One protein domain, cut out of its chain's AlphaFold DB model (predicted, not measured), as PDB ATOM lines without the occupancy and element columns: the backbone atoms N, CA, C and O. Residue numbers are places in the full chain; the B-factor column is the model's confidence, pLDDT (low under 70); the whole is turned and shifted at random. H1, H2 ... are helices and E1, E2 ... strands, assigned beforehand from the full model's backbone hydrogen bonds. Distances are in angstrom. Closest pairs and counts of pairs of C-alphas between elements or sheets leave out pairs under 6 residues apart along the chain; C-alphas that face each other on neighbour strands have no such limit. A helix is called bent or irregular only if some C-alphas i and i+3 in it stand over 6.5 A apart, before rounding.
ATOM      1  N   ASP A   2     -26.780  -5.118  13.564       58.25
ATOM      2  CA  ASP A   2     -26.696  -3.944  12.663       58.25
ATOM      3  C   ASP A   2     -25.302  -3.630  12.076       58.25
ATOM      4  O   ASP A   2     -25.186  -2.903  11.089       58.25
ATOM      5  N   TYR A   3     -24.226  -4.195  12.632       55.72
ATOM      6  CA  TYR A   3     -22.857  -3.937  12.159       55.72
ATOM      7  C   TYR A   3     -22.567  -4.513  10.761       55.72
ATOM      8  O   TYR A   3     -21.816  -3.914   9.989       55.72
ATOM      9  N   LEU A   4     -23.179  -5.648  10.403       56.03
ATOM     10  CA  LEU A   4     -22.976  -6.277   9.093       56.03
ATOM     11  C   LEU A   4     -23.666  -5.495   7.967       56.03
ATOM     12  O   LEU A   4     -23.117  -5.391   6.871       56.03
ATOM     13  N   ASP A   5     -24.813  -4.871   8.246       60.12
ATOM     14  CA  ASP A   5     -25.514  -4.023   7.276       60.12
ATOM     15  C   ASP A   5     -24.788  -2.686   7.041       60.12
ATOM     16  O   ASP A   5     -24.765  -2.169   5.919       60.12
ATOM     17  N   ALA A   6     -24.107  -2.162   8.067       60.28
ATOM     18  CA  ALA A   6     -23.233  -0.998   7.927       60.28
ATOM     19  C   ALA A   6     -21.991  -1.308   7.065       60.28
ATOM     20  O   ALA A   6     -21.629  -0.509   6.197       60.28
ATOM     21  N   ALA A   7     -21.382  -2.489   7.232       56.94
ATOM     22  CA  ALA A   7     -20.243  -2.929   6.422       56.94
ATOM     23  C   ALA A   7     -20.633  -3.226   4.958       56.94
ATOM     24  O   ALA A   7     -19.876  -2.915   4.038       56.94
ATOM     25  N   ARG A   8     -21.844  -3.745   4.714       56.44
ATOM     26  CA  ARG A   8     -22.391  -3.980   3.361       56.44
ATOM     27  C   ARG A   8     -22.612  -2.702   2.556       56.44
ATOM     28  O   ARG A   8     -22.548  -2.732   1.327       56.44
ATOM     29  N   ARG A   9     -22.854  -1.581   3.238       60.66
ATOM     30  CA  ARG A   9     -22.968  -0.247   2.633       60.66
ATOM     31  C   ARG A   9     -21.635   0.464   2.473       60.66
ATOM     32  O   ARG A   9     -21.640   1.586   1.973       60.66
ATOM     33  N   ALA A  10     -20.512  -0.146   2.857       65.25
ATOM     34  CA  ALA A  10     -19.210   0.463   2.649       65.25
ATOM     35  C   ALA A  10     -18.970   0.599   1.129       65.25
ATOM     36  O   ALA A  10     -18.740  -0.408   0.451       65.25
ATOM     37  N   PRO A  11     -19.008   1.827   0.570       74.19
ATOM     38  CA  PRO A  11     -18.908   2.051  -0.875       74.19
ATOM     39  C   PRO A  11     -17.604   1.477  -1.454       74.19
ATOM     40  O   PRO A  11     -17.545   1.095  -2.620       74.19
ATOM     41  N   TRP A  12     -16.589   1.321  -0.606       76.56
ATOM     42  CA  TRP A  12     -15.304   0.707  -0.902       76.56
ATOM     43  C   TRP A  12     -15.407  -0.697  -1.502       76.56
ATOM     44  O   TRP A  12     -14.703  -0.978  -2.464       76.56
ATOM     45  N   VAL A  13     -16.302  -1.569  -1.018       71.81
ATOM     46  CA  VAL A  13     -16.420  -2.943  -1.550       71.81
ATOM     47  C   VAL A  13     -16.869  -2.925  -3.009       71.81
ATOM     48  O   VAL A  13     -16.348  -3.677  -3.829       71.81
ATOM     49  N   VAL A  14     -17.811  -2.043  -3.351       76.69
ATOM     50  CA  VAL A  14     -18.274  -1.874  -4.734       76.69
ATOM     51  C   VAL A  14     -17.142  -1.342  -5.608       76.69
ATOM     52  O   VAL A  14     -16.950  -1.846  -6.712       76.69
ATOM     53  N   VAL A  15     -16.353  -0.392  -5.099       82.25
ATOM     54  CA  VAL A  15     -15.182   0.152  -5.802       82.25
ATOM     55  C   VAL A  15     -14.137  -0.934  -6.059       82.25
ATOM     56  O   VAL A  15     -13.677  -1.062  -7.189       82.25
ATOM     57  N   TYR A  16     -13.801  -1.760  -5.065       78.62
ATOM     58  CA  TYR A  16     -12.864  -2.875  -5.239       78.62
ATOM     59  C   TYR A  16     -13.374  -3.905  -6.241       78.62
ATOM     60  O   TYR A  16     -12.610  -4.380  -7.080       78.62
ATOM     61  N   LEU A  17     -14.663  -4.233  -6.182       78.81
ATOM     62  CA  LEU A  17     -15.266  -5.199  -7.090       78.81
ATOM     63  C   LEU A  17     -15.253  -4.661  -8.524       78.81
ATOM     64  O   LEU A  17     -14.808  -5.373  -9.419       78.81
ATOM     65  N   ALA A  18     -15.645  -3.400  -8.732       81.50
ATOM     66  CA  ALA A  18     -15.622  -2.739 -10.034       81.50
ATOM     67  C   ALA A  18     -14.197  -2.587 -10.591       81.50
ATOM     68  O   ALA A  18     -13.965  -2.891 -11.760       81.50
ATOM     69  N   ALA A  19     -13.232  -2.184  -9.760       83.75
ATOM     70  CA  ALA A  19     -11.825  -2.119 -10.146       83.75
ATOM     71  C   ALA A  19     -11.288  -3.508 -10.528       83.75
ATOM     72  O   ALA A  19     -10.612  -3.647 -11.545       83.75
ATOM     73  N   GLY A  20     -11.650  -4.543  -9.763       81.69
ATOM     74  CA  GLY A  20     -11.330  -5.937 -10.066       81.69
ATOM     75  C   GLY A  20     -11.897  -6.394 -11.411       81.69
ATOM     76  O   GLY A  20     -11.143  -6.923 -12.224       81.69
ATOM     77  N   VAL A  21     -13.183  -6.124 -11.692       80.56
ATOM     78  CA  VAL A  21     -13.789  -6.407 -13.011       80.56
ATOM     79  C   VAL A  21     -13.044  -5.668 -14.116       80.56
ATOM     80  O   VAL A  21     -12.767  -6.257 -15.154       80.56
ATOM     81  N   GLY A  22     -12.713  -4.390 -13.911       85.88
ATOM     82  CA  GLY A  22     -12.023  -3.577 -14.911       85.88
ATOM     83  C   GLY A  22     -10.656  -4.147 -15.283       85.88
ATOM     84  O   GLY A  22     -10.357  -4.317 -16.464       85.88
ATOM     85  N   VAL A  23      -9.851  -4.517 -14.283       82.62
ATOM     86  CA  VAL A  23      -8.554  -5.177 -14.502       82.62
ATOM     87  C   VAL A  23      -8.739  -6.518 -15.216       82.62
ATOM     88  O   VAL A  23      -7.995  -6.818 -16.149       82.62
ATOM     89  N   LEU A  24      -9.753  -7.296 -14.831       81.44
ATOM     90  CA  LEU A  24     -10.052  -8.590 -15.441       81.44
ATOM     91  C   LEU A  24     -10.444  -8.456 -16.917       81.44
ATOM     92  O   LEU A  24      -9.913  -9.176 -17.754       81.44
ATOM     93  N   ALA A  25     -11.338  -7.521 -17.238       85.00
ATOM     94  CA  ALA A  25     -11.779  -7.260 -18.603       85.00
ATOM     95  C   ALA A  25     -10.626  -6.765 -19.485       85.00
ATOM     96  O   ALA A  25     -10.527  -7.175 -20.638       85.00
ATOM     97  N   ASN A  26      -9.730  -5.936 -18.938       86.81
ATOM     98  CA  ASN A  26      -8.550  -5.469 -19.659       86.81
ATOM     99  C   ASN A  26      -7.586  -6.621 -19.987       86.81
ATOM    100  O   ASN A  26      -7.176  -6.764 -21.135       86.81
ATOM    101  N   LEU A  27      -7.281  -7.480 -19.007       84.06
ATOM    102  CA  LEU A  27      -6.444  -8.670 -19.215       84.06
ATOM    103  C   LEU A  27      -7.075  -9.642 -20.221       84.06
ATOM    104  O   LEU A  27      -6.399 -10.172 -21.102       84.06
ATOM    105  N   LEU A  28      -8.387  -9.861 -20.113       84.81
ATOM    106  CA  LEU A  28      -9.107 -10.737 -21.031       84.81
ATOM    107  C   LEU A  28      -9.118 -10.163 -22.454       84.81
ATOM    108  O   LEU A  28      -8.960 -10.909 -23.412       84.81
ATOM    109  N   GLY A  29      -9.242  -8.843 -22.598       89.75
ATOM    110  CA  GLY A  29      -9.152  -8.159 -23.886       89.75
ATOM    111  C   GLY A  29      -7.775  -8.293 -24.535       89.75
ATOM    112  O   GLY A  29      -7.690  -8.597 -25.723       89.75
ATOM    113  N   GLU A  30      -6.703  -8.131 -23.760       88.69
ATOM    114  CA  GLU A  30      -5.327  -8.268 -24.251       88.69
ATOM    115  C   GLU A  30      -5.053  -9.704 -24.729       88.69
ATOM    116  O   GLU A  30      -4.668  -9.909 -25.881       88.69
ATOM    117  N   THR A  31      -5.376 -10.704 -23.903       87.69
ATOM    118  CA  THR A  31      -5.232 -12.128 -24.272       87.69
ATOM    119  C   THR A  31      -6.106 -12.527 -25.461       87.69
ATOM    120  O   THR A  31      -5.644 -13.242 -26.348       87.69
ATOM    121  N   TYR A  32      -7.337 -12.016 -25.537       92.44
ATOM    122  CA  TYR A  32      -8.226 -12.221 -26.680       92.44
ATOM    123  C   TYR A  32      -7.629 -11.650 -27.968       92.44
ATOM    124  O   TYR A  32      -7.623 -12.327 -28.995       92.44
ATOM    125  N   SER A  33      -7.105 -10.422 -27.917       91.62
ATOM    126  CA  SER A  33      -6.506  -9.773 -29.086       91.62
ATOM    127  C   SER A  33      -5.251 -10.499 -29.577       91.62
ATOM    128  O   SER A  33      -5.092 -10.680 -30.784       91.62
ATOM    129  N   ASN A  34      -4.414 -11.001 -28.661       89.88
ATOM    130  CA  ASN A  34      -3.257 -11.829 -29.003       89.88
ATOM    131  C   ASN A  34      -3.679 -13.152 -29.644       89.88
ATOM    132  O   ASN A  34      -3.176 -13.499 -30.710       89.88
ATOM    133  N   ALA A  35      -4.630 -13.866 -29.036       91.25
ATOM    134  CA  ALA A  35      -5.131 -15.121 -29.587       91.25
ATOM    135  C   ALA A  35      -5.736 -14.916 -30.986       91.25
ATOM    136  O   ALA A  35      -5.487 -15.712 -31.888       91.25
ATOM    137  N   ALA A  36      -6.466 -13.815 -31.198       93.69
ATOM    138  CA  ALA A  36      -7.036 -13.477 -32.500       93.69
ATOM    139  C   ALA A  36      -5.937 -13.232 -33.543       93.69
ATOM    140  O   ALA A  36      -5.990 -13.807 -34.628       93.69
ATOM    141  N   ALA A  37      -4.898 -12.471 -33.191       94.56
ATOM    142  CA  ALA A  37      -3.759 -12.227 -34.074       94.56
ATOM    143  C   ALA A  37      -2.998 -13.518 -34.435       94.56
ATOM    144  O   ALA A  37      -2.544 -13.675 -35.569       94.56
ATOM    145  N   VAL A  38      -2.871 -14.462 -33.494       91.94
ATOM    146  CA  VAL A  38      -2.257 -15.777 -33.749       91.94
ATOM    147  C   VAL A  38      -3.126 -16.616 -34.686       91.94
ATOM    148  O   VAL A  38      -2.595 -17.207 -35.628       91.94
ATOM    149  N   CYS A  39      -4.445 -16.636 -34.490       93.50
ATOM    150  CA  CYS A  39      -5.371 -17.346 -35.376       93.50
ATOM    151  C   CYS A  39      -5.410 -16.757 -36.792       93.50
ATOM    152  O   CYS A  39      -5.499 -17.518 -37.754       93.50
ATOM    153  N   ASP A  40      -5.282 -15.436 -36.934       95.62
ATOM    154  CA  ASP A  40      -5.185 -14.782 -38.245       95.62
ATOM    155  C   ASP A  40      -3.904 -15.193 -38.993       95.62
ATOM    156  O   ASP A  40      -3.918 -15.363 -40.214       95.62
ATOM    157  N   MET A  41      -2.794 -15.395 -38.271       96.06
ATOM    158  CA  MET A  41      -1.534 -15.882 -38.852       96.06
ATOM    159  C   MET A  41      -1.539 -17.392 -39.125       96.06
ATOM    160  O   MET A  41      -0.879 -17.851 -40.061       96.06
ATOM    161  N   TYR A  42      -2.271 -18.166 -38.325       95.12
ATOM    162  CA  TYR A  42      -2.267 -19.627 -38.349       95.12
ATOM    163  C   TYR A  42      -3.693 -20.193 -38.202       95.12
ATOM    164  O   TYR A  42      -4.064 -20.685 -37.132       95.12
ATOM    165  N   PRO A  43      -4.495 -20.189 -39.282       93.62
ATOM    166  CA  PRO A  43      -5.912 -20.560 -39.238       93.62
ATOM    167  C   PRO A  43      -6.164 -22.040 -38.914       93.62
ATOM    168  O   PRO A  43      -7.300 -22.433 -38.659       93.62
ATOM    169  N   GLN A  44      -5.125 -22.878 -38.930       96.06
ATOM    170  CA  GLN A  44      -5.210 -24.275 -38.507       96.06
ATOM    171  C   GLN A  44      -5.384 -24.458 -36.991       96.06
ATOM    172  O   GLN A  44      -5.773 -25.547 -36.570       96.06
ATOM    173  N   PHE A  45      -5.081 -23.445 -36.171       93.69
ATOM    174  CA  PHE A  45      -5.252 -23.536 -34.720       93.69
ATOM    175  C   PHE A  45      -6.663 -23.134 -34.301       93.69
ATOM    176  O   PHE A  45      -7.244 -22.180 -34.822       93.69
ATOM    177  N   SER A  46      -7.220 -23.859 -33.329       94.62
ATOM    178  CA  SER A  46      -8.514 -23.503 -32.769       94.62
ATOM    179  C   SER A  46      -8.365 -22.299 -31.833       94.62
ATOM    180  O   SER A  46      -7.541 -22.294 -30.920       94.62
ATOM    181  N   PHE A  47      -9.196 -21.275 -32.041       93.56
ATOM    182  CA  PHE A  47      -9.149 -20.049 -31.239       93.56
ATOM    183  C   PHE A  47      -9.274 -20.320 -29.737       93.56
ATOM    184  O   PHE A  47      -8.600 -19.693 -28.929       93.56
ATOM    185  N   HIS A  48     -10.125 -21.277 -29.359       92.56
ATOM    186  CA  HIS A  48     -10.346 -21.612 -27.958       92.56
ATOM    187  C   HIS A  48      -9.114 -22.257 -27.311       92.56
ATOM    188  O   HIS A  48      -8.774 -21.889 -26.191       92.56
ATOM    189  N   GLU A  49      -8.439 -23.194 -27.985       91.81
ATOM    190  CA  GLU A  49      -7.217 -23.803 -27.439       91.81
ATOM    191  C   GLU A  49      -6.097 -22.773 -27.338       91.81
ATOM    192  O   GLU A  49      -5.474 -22.678 -26.286       91.81
ATOM    193  N   THR A  50      -5.913 -21.936 -28.365       92.38
ATOM    194  CA  THR A  50      -4.902 -20.870 -28.348       92.38
ATOM    195  C   THR A  50      -5.169 -19.848 -27.245       92.38
ATOM    196  O   THR A  50      -4.252 -19.480 -26.519       92.38
ATOM    197  N   LEU A  51      -6.422 -19.417 -27.064       91.06
ATOM    198  CA  LEU A  51      -6.795 -18.502 -25.984       91.06
ATOM    199  C   LEU A  51      -6.511 -19.120 -24.611       91.06
ATOM    200  O   LEU A  51      -5.982 -18.447 -23.730       91.06
ATOM    201  N   LEU A  52      -6.874 -20.388 -24.416       89.38
ATOM    202  CA  LEU A  52      -6.714 -21.067 -23.133       89.38
ATOM    203  C   LEU A  52      -5.232 -21.308 -22.830       89.38
ATOM    204  O   LEU A  52      -4.797 -21.054 -21.710       89.38
ATOM    205  N   GLU A  53      -4.443 -21.707 -23.825       90.06
ATOM    206  CA  GLU A  53      -2.993 -21.850 -23.707       90.06
ATOM    207  C   GLU A  53      -2.330 -20.513 -23.346       90.06
ATOM    208  O   GLU A  53      -1.629 -20.435 -22.332       90.06
ATOM    209  N   GLU A  54      -2.647 -19.436 -24.067       87.06
ATOM    210  CA  GLU A  54      -2.125 -18.093 -23.791       87.06
ATOM    211  C   GLU A  54      -2.512 -17.638 -22.369       87.06
ATOM    212  O   GLU A  54      -1.668 -17.206 -21.576       87.06
ATOM    213  N   LEU A  55      -3.774 -17.842 -21.973       85.06
ATOM    214  CA  LEU A  55      -4.275 -17.508 -20.637       85.06
ATOM    215  C   LEU A  55      -3.595 -18.329 -19.524       85.06
ATOM    216  O   LEU A  55      -3.359 -17.800 -18.433       85.06
ATOM    217  N   THR A  56      -3.264 -19.602 -19.774       87.38
ATOM    218  CA  THR A  56      -2.536 -20.446 -18.804       87.38
ATOM    219  C   THR A  56      -1.085 -20.014 -18.633       87.38
ATOM    220  O   THR A  56      -0.557 -20.092 -17.520       87.38
ATOM    221  N   MET A  57      -0.449 -19.526 -19.700       86.50
ATOM    222  CA  MET A  57       0.942 -19.081 -19.657       86.50
ATOM    223  C   MET A  57       1.092 -17.670 -19.080       86.50
ATOM    224  O   MET A  57       2.135 -17.355 -18.491       86.50
ATOM    225  N   HIS A  58       0.059 -16.827 -19.167       79.94
ATOM    226  CA  HIS A  58       0.093 -15.487 -18.594       79.94
ATOM    227  C   HIS A  58       0.133 -15.508 -17.062       79.94
ATOM    228  O   HIS A  58      -0.831 -15.838 -16.365       79.94
ATOM    229  N   HIS A  59       1.275 -15.072 -16.531       82.38
ATOM    230  CA  HIS A  59       1.469 -14.808 -15.113       82.38
ATOM    231  C   HIS A  59       1.292 -13.317 -14.853       82.38
ATOM    232  O   HIS A  59       2.118 -12.497 -15.262       82.38
ATOM    233  N   THR A  60       0.232 -12.957 -14.137       80.56
ATOM    234  CA  THR A  60       0.034 -11.581 -13.681       80.56
ATOM    235  C   THR A  60       0.808 -11.342 -12.396       80.56
ATOM    236  O   THR A  60       0.677 -12.078 -11.413       80.56
ATOM    237  N   ARG A  61       1.622 -10.287 -12.391       78.69
ATOM    238  CA  ARG A  61       2.332  -9.847 -11.195       78.69
ATOM    239  C   ARG A  61       1.467  -8.825 -10.471       78.69
ATOM    240  O   ARG A  61       1.304  -7.702 -10.941       78.69
ATOM    241  N   LEU A  62       0.899  -9.215  -9.332       75.75
ATOM    242  CA  LEU A  62       0.086  -8.304  -8.531       75.75
ATOM    243  C   LEU A  62       0.987  -7.228  -7.904       75.75
ATOM    244  O   LEU A  62       1.935  -7.579  -7.190       75.75
ATOM    245  N   PRO A  63       0.706  -5.928  -8.122       70.62
ATOM    246  CA  PRO A  63       1.581  -4.851  -7.665       70.62
ATOM    247  C   PRO A  63       1.690  -4.788  -6.137       70.62
ATOM    248  O   PRO A  63       2.745  -4.425  -5.625       70.62
ATOM    249  N   LEU A  64       0.642  -5.194  -5.408       74.81
ATOM    250  CA  LEU A  64       0.647  -5.187  -3.942       74.81
ATOM    251  C   LEU A  64       1.448  -6.342  -3.336       74.81
ATOM    252  O   LEU A  64       2.171  -6.140  -2.369       74.81
ATOM    253  N   VAL A  65       1.311  -7.554  -3.880       74.81
ATOM    254  CA  VAL A  65       1.779  -8.770  -3.192       74.81
ATOM    255  C   VAL A  65       3.133  -9.242  -3.729       74.81
ATOM    256  O   VAL A  65       3.780 -10.078  -3.113       74.81
ATOM    257  N   ARG A  66       3.599  -8.727  -4.880       82.62
ATOM    258  CA  ARG A  66       4.818  -9.170  -5.600       82.62
ATOM    259  C   ARG A  66       4.881 -10.672  -5.934       82.62
ATOM    260  O   ARG A  66       5.845 -11.093  -6.575       82.62
ATOM    261  N   VAL A  67       3.869 -11.454  -5.565       80.12
ATOM    262  CA  VAL A  67       3.715 -12.869  -5.896       80.12
ATOM    263  C   VAL A  67       3.211 -12.990  -7.333       80.12
ATOM    264  O   VAL A  67       2.359 -12.219  -7.779       80.12
ATOM    265  N   HIS A  68       3.775 -13.948  -8.066       83.19
ATOM    266  CA  HIS A  68       3.277 -14.325  -9.383       83.19
ATOM    267  C   HIS A  68       2.083 -15.246  -9.184       83.19
ATOM    268  O   HIS A  68       2.220 -16.313  -8.589       83.19
ATOM    269  N   VAL A  69       0.922 -14.823  -9.671       82.38
ATOM    270  CA  VAL A  69      -0.294 -15.631  -9.620       82.38
ATOM    271  C   VAL A  69      -0.732 -15.895 -11.052       82.38
ATOM    272  O   VAL A  69      -0.742 -14.987 -11.887       82.38
ATOM    273  N   SER A  70      -1.053 -17.157 -11.340       86.44
ATOM    274  CA  SER A  70      -1.635 -17.559 -12.620       86.44
ATOM    275  C   SER A  70      -2.937 -16.788 -12.843       86.44
ATOM    276  O   SER A  70      -3.802 -16.762 -11.962       86.44
ATOM    277  N   THR A  71      -3.086 -16.171 -14.016       81.44
ATOM    278  CA  THR A  71      -4.273 -15.365 -14.358       81.44
ATOM    279  C   THR A  71      -5.559 -16.182 -14.216       81.44
ATOM    280  O   THR A  71      -6.566 -15.682 -13.719       81.44
ATOM    281  N   LEU A  72      -5.497 -17.477 -14.545       82.94
ATOM    282  CA  LEU A  72      -6.596 -18.423 -14.357       82.94
ATOM    283  C   LEU A  72      -6.998 -18.608 -12.895       82.94
ATOM    284  O   LEU A  72      -8.188 -18.679 -12.614       82.94
ATOM    285  N   HIS A  73      -6.039 -18.669 -11.969       85.75
ATOM    286  CA  HIS A  73      -6.346 -18.784 -10.539       85.75
ATOM    287  C   HIS A  73      -7.009 -17.517 -10.009       85.75
ATOM    288  O   HIS A  73      -7.918 -17.581  -9.185       85.75
ATOM    289  N   LEU A  74      -6.574 -16.353 -10.493       84.25
ATOM    290  CA  LEU A  74      -7.173 -15.085 -10.102       84.25
ATOM    291  C   LEU A  74      -8.597 -14.952 -10.656       84.25
ATOM    292  O   LEU A  74      -9.506 -14.566  -9.924       84.25
ATOM    293  N   LEU A  75      -8.807 -15.335 -11.916       83.44
ATOM    294  CA  LEU A  75     -10.121 -15.360 -12.556       83.44
ATOM    295  C   LEU A  75     -11.047 -16.396 -11.898       83.44
ATOM    296  O   LEU A  75     -12.200 -16.075 -11.614       83.44
ATOM    297  N   SER A  76     -10.560 -17.600 -11.584       84.62
ATOM    298  CA  SER A  76     -11.359 -18.633 -10.912       84.62
ATOM    299  C   SER A  76     -11.745 -18.221  -9.494       84.62
ATOM    300  O   SER A  76     -12.915 -18.335  -9.130       84.62
ATOM    301  N   ALA A  77     -10.811 -17.655  -8.724       85.94
ATOM    302  CA  ALA A  77     -11.094 -17.096  -7.406       85.94
ATOM    303  C   ALA A  77     -12.122 -15.962  -7.500       85.94
ATOM    304  O   ALA A  77     -13.065 -15.912  -6.712       85.94
ATOM    305  N   TYR A  78     -11.994 -15.084  -8.497       82.88
ATOM    306  CA  TYR A  78     -12.935 -13.992  -8.717       82.88
ATOM    307  C   TYR A  78     -14.349 -14.496  -9.034       82.88
ATOM    308  O   TYR A  78     -15.318 -14.062  -8.407       82.88
ATOM    309  N   VAL A  79     -14.477 -15.450  -9.961       85.31
ATOM    310  CA  VAL A  79     -15.760 -16.077 -10.316       85.31
ATOM    311  C   VAL A  79     -16.356 -16.810  -9.115       85.31
ATOM    312  O   VAL A  79     -17.555 -16.689  -8.874       85.31
ATOM    313  N   ALA A  80     -15.541 -17.513  -8.325       86.31
ATOM    314  CA  ALA A  80     -15.991 -18.194  -7.115       86.31
ATOM    315  C   ALA A  80     -16.540 -17.203  -6.076       86.31
ATOM    316  O   ALA A  80     -17.633 -17.415  -5.553       86.31
ATOM    317  N   VAL A  81     -15.843 -16.089  -5.826       83.62
ATOM    318  CA  VAL A  81     -16.317 -15.022  -4.925       83.62
ATOM    319  C   VAL A  81     -17.603 -14.390  -5.457       83.62
ATOM    320  O   VAL A  81     -18.546 -14.171  -4.694       83.62
ATOM    321  N   TYR A  82     -17.680 -14.128  -6.762       81.50
ATOM    322  CA  TYR A  82     -18.877 -13.575  -7.392       81.50
ATOM    323  C   TYR A  82     -20.074 -14.528  -7.288       81.50
ATOM    324  O   TYR A  82     -21.161 -14.110  -6.893       81.50
ATOM    325  N   ALA A  83     -19.878 -15.816  -7.576       84.56
ATOM    326  CA  ALA A  83     -20.904 -16.842  -7.442       84.56
ATOM    327  C   ALA A  83     -21.346 -16.981  -5.981       84.56
ATOM    328  O   ALA A  83     -22.538 -16.916  -5.694       84.56
ATOM    329  N   ALA A  84     -20.407 -17.086  -5.039       83.56
ATOM    330  CA  ALA A  84     -20.714 -17.159  -3.613       83.56
ATOM    331  C   ALA A  84     -21.501 -15.926  -3.131       83.56
ATOM    332  O   ALA A  84     -22.413 -16.056  -2.311       83.56
ATOM    333  N   LYS A  85     -21.203 -14.736  -3.668       81.62
ATOM    334  CA  LYS A  85     -21.992 -13.523  -3.415       81.62
ATOM    335  C   LYS A  85     -23.397 -13.650  -3.997       81.62
ATOM    336  O   LYS A  85     -24.366 -13.353  -3.305       81.62
ATOM    337  N   TYR A  86     -23.513 -14.099  -5.244       82.56
ATOM    338  CA  TYR A  86     -24.789 -14.238  -5.947       82.56
ATOM    339  C   TYR A  86     -25.726 -15.260  -5.283       82.56
ATOM    340  O   TYR A  86     -26.922 -15.015  -5.161       82.56
ATOM    341  N   TYR A  87     -25.182 -16.369  -4.775       87.31
ATOM    342  CA  TYR A  87     -25.937 -17.388  -4.040       87.31
ATOM    343  C   TYR A  87     -26.243 -17.005  -2.580       87.31
ATOM    344  O   TYR A  87     -26.866 -17.786  -1.859       87.31
ATOM    345  N   GLY A  88     -25.793 -15.835  -2.109       84.19
ATOM    346  CA  GLY A  88     -25.919 -15.434  -0.705       84.19
ATOM    347  C   GLY A  88     -25.113 -16.319   0.255       84.19
ATOM    348  O   GLY A  88     -25.357 -16.303   1.463       84.19
ATOM    349  N   LEU A  89     -24.153 -17.100  -0.261       82.38
ATOM    350  CA  LEU A  89     -23.238 -17.897   0.558       82.38
ATOM    351  C   LEU A  89     -22.335 -16.998   1.387       82.38
ATOM    352  O   LEU A  89     -22.048 -17.344   2.524       82.38
ATOM    353  N   LEU A  90     -21.919 -15.841   0.863       77.44
ATOM    354  CA  LEU A  90     -21.175 -14.883   1.680       77.44
ATOM    355  C   LEU A  90     -22.023 -14.371   2.847       77.44
ATOM    356  O   LEU A  90     -21.514 -14.279   3.951       77.44
ATOM    357  N   ASP A  91     -23.317 -14.119   2.666       78.31
ATOM    358  CA  ASP A  91     -24.141 -13.591   3.765       78.31
ATOM    359  C   ASP A  91     -24.374 -14.608   4.882       78.31
ATOM    360  O   ASP A  91     -24.456 -14.237   6.050       78.31
ATOM    361  N   ARG A  92     -24.469 -15.895   4.530       82.50
ATOM    362  CA  ARG A  92     -24.643 -16.983   5.504       82.50
ATOM    363  C   ARG A  92     -23.328 -17.540   6.042       82.50
ATOM    364  O   ARG A  92     -23.288 -17.996   7.176       82.50
ATOM    365  N   GLY A  93     -22.282 -17.543   5.224       77.00
ATOM    366  CA  GLY A  93     -21.004 -18.199   5.488       77.00
ATOM    367  C   GLY A  93     -19.913 -17.264   5.999       77.00
ATOM    368  O   GLY A  93     -18.974 -17.741   6.621       77.00
ATOM    369  N   TRP A  94     -20.030 -15.947   5.802       78.50
ATOM    370  CA  TRP A  94     -19.083 -14.982   6.368       78.50
ATOM    371  C   TRP A  94     -18.977 -15.037   7.900       78.50
ATOM    372  O   TRP A  94     -17.851 -15.012   8.389       78.50
ATOM    373  N   PRO A  95     -20.079 -15.179   8.668       77.94
ATOM    374  CA  PRO A  95     -19.983 -15.341  10.117       77.94
ATOM    375  C   PRO A  95     -19.192 -16.596  10.495       77.94
ATOM    376  O   PRO A  95     -18.337 -16.524  11.361       77.94
ATOM    377  N   LEU A  96     -19.423 -17.712   9.790       77.75
ATOM    378  CA  LEU A  96     -18.731 -18.986  10.023       77.75
ATOM    379  C   LEU A  96     -17.242 -18.908   9.666       77.75
ATOM    380  O   LEU A  96     -16.408 -19.493  10.343       77.75
ATOM    381  N   LEU A  97     -16.901 -18.176   8.605       77.38
ATOM    382  CA  LEU A  97     -15.513 -17.925   8.221       77.38
ATOM    383  C   LEU A  97     -14.788 -17.068   9.258       77.38
ATOM    384  O   LEU A  97     -13.641 -17.360   9.571       77.38
ATOM    385  N   LEU A  98     -15.443 -16.029   9.782       78.12
ATOM    386  CA  LEU A  98     -14.884 -15.235  10.870       78.12
ATOM    387  C   LEU A  98     -14.715 -16.068  12.137       78.12
ATOM    388  O   LEU A  98     -13.688 -15.919  12.775       78.12
ATOM    389  N   ASP A  99     -15.652 -16.959  12.456       78.50
ATOM    390  CA  ASP A  99     -15.551 -17.875  13.601       78.50
ATOM    391  C   ASP A  99     -14.308 -18.773  13.482       78.50
ATOM    392  O   ASP A  99     -13.449 -18.790  14.356       78.50
ATOM    393  N   VAL A 100     -14.134 -19.419  12.323       78.31
ATOM    394  CA  VAL A 100     -12.973 -20.282  12.037       78.31
ATOM    395  C   VAL A 100     -11.649 -19.504  12.014       78.31
ATOM    396  O   VAL A 100     -10.602 -20.061  12.335       78.31
ATOM    397  N   LEU A 101     -11.663 -18.233  11.602       76.69
ATOM    398  CA  LEU A 101     -10.464 -17.387  11.561       76.69
ATOM    399  C   LEU A 101     -10.155 -16.700  12.895       76.69
ATOM    400  O   LEU A 101      -9.005 -16.318  13.107       76.69
ATOM    401  N   SER A 102     -11.157 -16.496  13.750       75.62
ATOM    402  CA  SER A 102     -10.994 -15.797  15.029       75.62
ATOM    403  C   SER A 102     -10.406 -16.705  16.100       75.62
ATOM    404  O   SER A 102      -9.761 -16.193  17.009       75.62
ATOM    405  N   GLU A 103     -10.547 -18.025  15.965       56.19
ATOM    406  CA  GLU A 103     -10.133 -18.948  17.018       56.19
ATOM    407  C   GLU A 103      -9.633 -20.283  16.434       56.19
ATOM    408  O   GLU A 103     -10.386 -21.245  16.285       56.19
TER     409      GLU A 103
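AT A GLANCE: This is residues 2 to 103 of the 224 residues of an uncharacterized protein of Phytophthora palmivora var. palmivora (UniProt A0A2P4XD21). One long helix, H2, makes most of the length of a loose, elongated model; after H2 the backbone folds back through residues 42 to 46, and H3, a small two-strand hairpin E1 E2 and H4 follow one another back along the side of H2. H1 extends the length before H2, and at the same end H5 turns off from H4, with residues 96 to 103 sticking out. The printed part has 102 residues, mostly helix, in the order H1, H2, H3, E1, E2, H4, H5, and the sheet E1 - E2 is antiparallel. The radius of gyration of the C-alphas is 18.0 A, and the spans are 58 by 27 by 27 A.

IN THESE COORDINATES: H1 is residues 2 to 8, 10.2 A, from C-alpha 2 at (-26.696, -3.944, 12.663). H2, residues 11 to 41, is 45.4 A long and ends at C-alpha 41 at (-1.534, -15.882, -38.852). H3 is residues 47 to 57, 15.4 A. E1 is residues 59 to 61, 6.4 A, and E2 residues 68 to 70, 6.7 A. H4 is residues 71 to 86, 22.2 A. H5, residues 89 to 102, 19.1 A, ends at C-alpha 102 at (-10.994, -15.797, 15.029); it is irregular, but only just, with C-alphas 92 and 95 6.8 A apart.

HOW THE PARTS SIT: H1 and H2 meet only through their link. H2 touches H3 with residues 31 to 39 alone, closest at the C-alphas of Ala 35 and Leu 51, 5.2 A, at a steep tilt of 59 degrees, opposite ways. In the hairpin E1 and E2, N 60 and O 69 are within hydrogen-bond range at 3.2 A. H3 and H4 touch only at their ends, closest at the C-alphas of Thr 56 and Leu 72, 6.4 A, about perpendicular at 79 degrees. H4 is close but not clearly touching to H2, with the C-alphas of Leu 24 and Leu 75 closest at 7.4 A, and to H5, with those of Ala 84 and Leu 90 closest at 5.8 A. H1 and H5 are apart. Every O i to N i+4 pair is within hydrogen-bond range in H1, H2, H3 and H4; in H5 8 of 10 are.

THE WHOLE: The C-alphas farthest apart, of Asp 2 and Gln 44, are 59.1 A apart. The printed part has no cut and no long link. The mean pLDDT of the printed part is 81.8; residues 2 to 10 and residue 103 are under 70.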